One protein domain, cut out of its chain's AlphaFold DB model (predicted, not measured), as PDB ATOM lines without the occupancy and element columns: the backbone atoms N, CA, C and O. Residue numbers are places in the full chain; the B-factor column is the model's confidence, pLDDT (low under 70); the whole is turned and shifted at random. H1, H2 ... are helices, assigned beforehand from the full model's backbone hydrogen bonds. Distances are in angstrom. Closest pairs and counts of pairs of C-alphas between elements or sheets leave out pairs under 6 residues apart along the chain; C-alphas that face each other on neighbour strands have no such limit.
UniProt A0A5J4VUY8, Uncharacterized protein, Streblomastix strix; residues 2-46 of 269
ATOM      1  N   LYS A   2       5.930 -52.041  50.706       64.06
ATOM      2  CA  LYS A   2       4.992 -50.914  50.596       64.06
ATOM      3  C   LYS A   2       5.782 -49.639  50.267       64.06
ATOM      4  O   LYS A   2       6.958 -49.538  50.595       64.06
ATOM      5  N   GLN A   3       5.147 -48.671  49.611       63.84
ATOM      6  CA  GLN A   3       5.804 -47.435  49.153       63.84
ATOM      7  C   GLN A   3       6.404 -46.603  50.306       63.84
ATOM      8  O   GLN A   3       7.441 -45.967  50.133       63.84
ATOM      9  N   LEU A   4       5.791 -46.669  51.493       61.91
ATOM     10  CA  LEU A   4       6.298 -46.055  52.726       61.91
ATOM     11  C   LEU A   4       7.619 -46.686  53.202       61.91
ATOM     12  O   LEU A   4       8.539 -45.958  53.562       61.91
ATOM     13  N   ASP A   5       7.748 -48.012  53.115       78.00
ATOM     14  CA  ASP A   5       8.969 -48.730  53.513       78.00
ATOM     15  C   ASP A   5      10.145 -48.400  52.576       78.00
ATOM     16  O   ASP A   5      11.300 -48.374  52.988       78.00
ATOM     17  N   TYR A   6       9.850 -48.110  51.305       83.50
ATOM     18  CA  TYR A   6      10.856 -47.787  50.293       83.50
ATOM     19  C   TYR A   6      11.520 -46.426  50.527       83.50
ATOM     20  O   TYR A   6      12.740 -46.295  50.470       83.50
ATOM     21  N   GLN A   7      10.709 -45.412  50.823       82.88
ATOM     22  CA  GLN A   7      11.194 -44.063  51.117       82.88
ATOM     23  C   GLN A   7      11.977 -44.017  52.435       82.88
ATOM     24  O   GLN A   7      12.966 -43.291  52.544       82.88
ATOM     25  N   ALA A   8      11.573 -44.823  53.421       87.12
ATOM     26  CA  ALA A   8      12.329 -44.993  54.657       87.12
ATOM     27  C   ALA A   8      13.717 -45.603  54.395       87.12
ATOM     28  O   ALA A   8      14.710 -45.102  54.920       87.12
ATOM     29  N   LEU A   9      13.797 -46.617  53.526       85.88
ATOM     30  CA  LEU A   9      15.059 -47.255  53.151       85.88
ATOM     31  C   LEU A   9      16.012 -46.281  52.439       85.88
ATOM     32  O   LEU A   9      17.183 -46.204  52.795       85.88
ATOM     33  N   LEU A  10      15.509 -45.488  51.486       85.62
ATOM     34  CA  LEU A  10      16.311 -44.464  50.802       85.62
ATOM     35  C   LEU A  10      16.881 -43.427  51.778       85.62
ATOM     36  O   LEU A  10      18.056 -43.073  51.692       85.62
ATOM     37  N   ARG A  11      16.067 -42.971  52.740       87.19
ATOM     38  CA  ARG A  11      16.529 -42.059  53.796       87.19
ATOM     39  C   ARG A  11      17.619 -42.684  54.657       87.19
ATOM     40  O   ARG A  11      18.585 -42.002  54.974       87.19
ATOM     41  N   GLN A  12      17.479 -43.957  55.011       88.44
ATOM     42  CA  GLN A  12      18.468 -44.666  55.815       88.44
ATOM     43  C   GLN A  12      19.806 -44.813  55.079       88.44
ATOM     44  O   GLN A  12      20.852 -44.575  55.673       88.44
ATOM     45  N   VAL A  13      19.781 -45.155  53.786       86.94
ATOM     46  CA  VAL A  13      21.003 -45.229  52.965       86.94
ATOM     47  C   VAL A  13      21.715 -43.882  52.954       86.94
ATOM     48  O   VAL A  13      22.915 -43.833  53.201       86.94
ATOM     49  N   HIS A  14      20.970 -42.796  52.745       86.19
ATOM     50  CA  HIS A  14      21.559 -41.464  52.704       86.19
ATOM     51  C   HIS A  14      22.095 -41.015  54.070       86.19
ATOM     52  O   HIS A  14      23.133 -40.383  54.111       86.19
ATOM     53  N   GLN A  15      21.453 -41.389  55.185       87.75
ATOM     54  CA  GLN A  15      21.955 -41.102  56.538       87.75
ATOM     55  C   GLN A  15      23.302 -41.764  56.845       87.75
ATOM     56  O   GLN A  15      24.111 -41.192  57.570       87.75
ATOM     57  N   VAL A  16      23.514 -42.987  56.354       90.06
ATOM     58  CA  VAL A  16      24.770 -43.718  56.570       90.06
ATOM     59  C   VAL A  16      25.830 -43.267  55.564       90.06
ATOM     60  O   VAL A  16      26.999 -43.135  55.915       90.06
ATOM     61  N   TYR A  17      25.417 -42.993  54.326       87.06
ATOM     62  CA  TYR A  17      26.295 -42.627  53.223       87.06
ATOM     63  C   TYR A  17      25.807 -41.343  52.549       87.06
ATOM     64  O   TYR A  17      25.141 -41.370  51.513       87.06
ATOM     65  N   ASN A  18      26.193 -40.200  53.125       87.88
ATOM     66  CA  ASN A  18      25.825 -38.872  52.617       87.88
ATOM     67  C   ASN A  18      26.369 -38.590  51.200       87.88
ATOM     68  O   ASN A  18      25.845 -37.726  50.502       87.88
ATOM     69  N   SER A  19      27.423 -39.297  50.780       89.69
ATOM     70  CA  SER A  19      28.022 -39.182  49.446       89.69
ATOM     71  C   SER A  19      27.226 -39.895  48.352       89.69
ATOM     72  O   SER A  19      27.427 -39.601  47.177       89.69
ATOM     73  N   VAL A  20      26.322 -40.811  48.715       88.06
ATOM     74  CA  VAL A  20      25.525 -41.577  47.753       88.06
ATOM     75  C   VAL A  20      24.303 -40.763  47.351       88.06
ATOM     76  O   VAL A  20      23.496 -40.346  48.193       88.06
ATOM     77  N   SER A  21      24.140 -40.558  46.046       87.38
ATOM     78  CA  SER A  21      22.985 -39.846  45.515       87.38
ATOM     79  C   SER A  21      21.697 -40.663  45.672       87.38
ATOM     80  O   SER A  21      21.694 -41.896  45.686       87.38
ATOM     81  N   ALA A  22      20.556 -39.974  45.723       83.56
ATOM     82  CA  ALA A  22      19.253 -40.640  45.774       83.56
ATOM     83  C   ALA A  22      19.013 -41.563  44.561       83.56
ATOM     84  O   ALA A  22      18.333 -42.579  44.692       83.56
ATOM     85  N   TYR A  23      19.586 -41.225  43.401       85.31
ATOM     86  CA  TYR A  23      19.498 -42.032  42.184       85.31
ATOM     87  C   TYR A  23      20.309 -43.329  42.288       85.31
ATOM     88  O   TYR A  23      19.805 -44.394  41.945       85.31
ATOM     89  N   GLU A  24      21.537 -43.261  42.801       85.50
ATOM     90  CA  GLU A  24      22.375 -44.449  43.011       85.50
ATOM     91  C   GLU A  24      21.774 -45.378  44.066       85.50
ATOM     92  O   GLU A  24      21.725 -46.592  43.867       85.50
ATOM     93  N   ALA A  25      21.241 -44.812  45.154       86.06
ATOM     94  CA  ALA A  25      20.537 -45.581  46.172       86.06
ATOM     95  C   ALA A  25      19.296 -46.286  45.590       86.06
ATOM     96  O   ALA A  25      19.089 -47.477  45.831       86.06
ATOM     97  N   ASP A  26      18.496 -45.586  44.778       85.69
ATOM     98  CA  ASP A  26      17.327 -46.150  44.092       85.69
ATOM     99  C   ASP A  26      17.719 -47.274  43.119       85.69
ATOM    100  O   ASP A  26      17.147 -48.368  43.165       85.69
ATOM    101  N   ALA A  27      18.744 -47.048  42.293       82.50
ATOM    102  CA  ALA A  27      19.266 -48.040  41.357       82.50
ATOM    103  C   ALA A  27      19.776 -49.296  42.082       82.50
ATOM    104  O   ALA A  27      19.418 -50.414  41.700       82.50
ATOM    105  N   GLY A  28      20.528 -49.123  43.174       84.19
ATOM    106  CA  GLY A  28      20.995 -50.212  44.031       84.19
ATOM    107  C   GLY A  28      19.837 -51.037  44.599       84.19
ATOM    108  O   GLY A  28      19.766 -52.246  44.386       84.19
ATOM    109  N   ILE A  29      18.846 -50.399  45.227       83.88
ATOM    110  CA  ILE A  29      17.711 -51.117  45.829       83.88
ATOM    111  C   ILE A  29      16.864 -51.836  44.765       83.88
ATOM    112  O   ILE A  29      16.390 -52.954  44.995       83.88
ATOM    113  N   GLN A  30      16.640 -51.217  43.603       81.69
ATOM    114  CA  GLN A  30      15.876 -51.847  42.524       81.69
ATOM    115  C   GLN A  30      16.640 -53.006  41.875       81.69
ATOM    116  O   GLN A  30      16.028 -54.023  41.544       81.69
ATOM    117  N   SER A  31      17.960 -52.891  41.734       79.88
ATOM    118  CA  SER A  31      18.800 -53.955  41.172       79.88
ATOM    119  C   SER A  31      18.851 -55.204  42.058       79.88
ATOM    120  O   SER A  31      18.922 -56.312  41.543       79.88
ATOM    121  N   LEU A  32      18.662 -55.081  43.376       79.75
ATOM    122  CA  LEU A  32      18.517 -56.248  44.257       79.75
ATOM    123  C   LEU A  32      17.234 -57.063  43.990       79.75
ATOM    124  O   LEU A  32      17.188 -58.257  44.303       79.75
ATOM    125  N   LYS A  33      16.198 -56.452  43.400       78.56
ATOM    126  CA  LYS A  33      14.898 -57.097  43.130       78.56
ATOM    127  C   LYS A  33      14.828 -57.770  41.762       78.56
ATOM    128  O   LYS A  33      14.151 -58.783  41.633       78.56
ATOM    129  N   ASP A  34      15.505 -57.215  40.763       79.50
ATOM    130  CA  ASP A  34      15.444 -57.667  39.371       79.50
ATOM    131  C   ASP A  34      16.802 -58.228  38.941       79.50
ATOM    132  O   ASP A  34      17.806 -57.524  38.968       79.50
ATOM    133  N   THR A  35      16.837 -59.500  38.540       77.00
ATOM    134  CA  THR A  35      18.053 -60.199  38.097       77.00
ATOM    135  C   THR A  35      18.742 -59.511  36.923       77.00
ATOM    136  O   THR A  35      19.962 -59.393  36.938       77.00
ATOM    137  N   VAL A  36      17.989 -58.968  35.964       79.81
ATOM    138  CA  VAL A  36      18.569 -58.304  34.784       79.81
ATOM    139  C   VAL A  36      19.229 -56.984  35.174       79.81
ATOM    140  O   VAL A  36      20.288 -56.619  34.667       79.81
ATOM    141  N   ARG A  37      18.611 -56.243  36.097       77.62
ATOM    142  CA  ARG A  37      19.188 -54.999  36.620       77.62
ATOM    143  C   ARG A  37      20.356 -55.268  37.564       77.62
ATOM    144  O   ARG A  37      21.312 -54.502  37.539       77.62
ATOM    145  N   ARG A  38      20.306 -56.353  38.343       79.31
ATOM    146  CA  ARG A  38      21.415 -56.828  39.180       79.31
ATOM    147  C   ARG A  38      22.662 -57.060  38.344       79.31
ATOM    148  O   ARG A  38      23.693 -56.488  38.658       79.31
ATOM    149  N   GLU A  39      22.545 -57.811  37.251       81.25
ATOM    150  CA  GLU A  39      23.673 -58.098  36.357       81.25
ATOM    151  C   GLU A  39      24.234 -56.834  35.696       81.25
ATOM    152  O   GLU A  39      25.434 -56.736  35.470       81.25
ATOM    153  N   ARG A  40      23.403 -55.821  35.424       81.75
ATOM    154  CA  ARG A  40      23.893 -54.543  34.876       81.75
ATOM    155  C   ARG A  40      24.679 -53.702  35.878       81.75
ATOM    156  O   ARG A  40      25.596 -53.005  35.463       81.75
ATOM    157  N   ILE A  41      24.286 -53.715  37.151       80.44
ATOM    158  CA  ILE A  41      24.893 -52.873  38.195       80.44
ATOM    159  C   ILE A  41      26.057 -53.591  38.887       80.44
ATOM    160  O   ILE A  41      27.079 -52.973  39.164       80.44
ATOM    161  N   TYR A  42      25.921 -54.894  39.137       77.12
ATOM    162  CA  TYR A  42      26.884 -55.711  39.876       77.12
ATOM    163  C   TYR A  42      27.642 -56.720  38.992       77.12
ATOM    164  O   TYR A  42      28.569 -57.373  39.462       77.12
ATOM    165  N   GLY A  43      27.304 -56.863  37.707       83.69
ATOM    166  CA  GLY A  43      27.974 -57.821  36.822       83.69
ATOM    167  C   GLY A  43      27.695 -59.271  37.223       83.69
ATOM    168  O   GLY A  43      26.559 -59.648  37.501       83.69
ATOM    169  N   SER A  44      28.746 -60.091  37.271       81.06
ATOM    170  CA  SER A  44      28.679 -61.484  37.736       81.06
ATOM    171  C   SER A  44      28.617 -61.624  39.261       81.06
ATOM    172  O   SER A  44      28.539 -62.742  39.767       81.06
ATOM    173  N   PHE A  45      28.721 -60.521  40.004       79.38
ATOM    174  CA  PHE A  45      28.715 -60.534  41.458       79.38
ATOM    175  C   PHE A  45      27.281 -60.591  42.000       79.38
ATOM    176  O   PHE A  45      26.436 -59.769  41.643       79.38
ATOM    177  N   ASP A  46      27.015 -61.547  42.896       78.56
ATOM    178  CA  ASP A  46      25.731 -61.662  43.585       78.56
ATOM    179  C   ASP A  46      25.803 -61.055  44.999       78.56
ATOM    180  O   ASP A  46      26.273 -61.710  45.935       78.56
TER     181      ASP A  46
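Overview. This is residues 2 to 46 of the 269 residues of an uncharacterized protein of Streblomastix strix (UniProt A0A5J4VUY8). Three helices follow each other as an open zigzag, much like the letter N: H1, the longest, runs one way, H2 slants back beside it, and H3 turns again to run roughly the way H1 did. H2 is the middle piece, with H1 on one side of it and H3 on the other, and H1 and H3 do not reach each other; the contacts are few. The printed part has 45 residues with three named helices, in the order H1, H2, H3, and no named strand; the class is all helix. It is only just compact, close to loose, with a radius of gyration of the C-alphas of 11.2 A, and its C-alphas span 28 by 26 by 15 A.

Arrangement. H1, residues 3 to 16, touches H2, residues 22 to 31, with residues 10 to 14 of H1 alone. The closest C-alphas of the two are those of Leu 10 and Ala 25, 6.4 A apart. Their lines stand at a steep tilt of 61 degrees, and they run opposite ways. H2 also touches H3, residues 35 to 42. Here the closest C-alphas are those of Ser 31 and Arg 38, 4.4 A apart. The lines of H2 and H3 stand at a steep tilt of 48 degrees, and these two also run opposite ways. From centre to centre, H1 and H2 are 10.6 A apart, and H2 and H3 are 11.4 A apart. H1 and H3 are apart: no C-alpha of the one is within 8 A of the other. In H1, H2 and H3, every O i to N i+4 pair is within hydrogen-bond range.

Along the chain. Lys 2 stands before H1, which begins at Gln 3 with its C-alpha at (5.804, -47.435, 49.153) and ends at Val 16, 20.7 A away from C-alpha to C-alpha. After residues 17 to 21, H2 runs from Ala 22, C-alpha at (19.253, -40.640, 45.774), to Ser 31, over 14.1 A. After residues 32 to 34, H3 runs from Thr 35 to Tyr 42, whose C-alpha is at (26.884, -55.711, 39.876), over 10.1 A. Residues 43 to 46 follow it, in no named element.

Size, cuts and confidence. The two C-alphas farthest apart are those of Leu 4 and Ser 44, at 31.0 A, while those of the first and last printed residues, Lys 2 and Asp 46, are 24.4 A apart. The printed part has no cut. The link from H1 to H2, 5 residues, is tight, and the link from H2 to H3, 3 residues, is tight as well. The mean pLDDT of the printed part is 82.1, and residues 2 to 4 of the model are under 70.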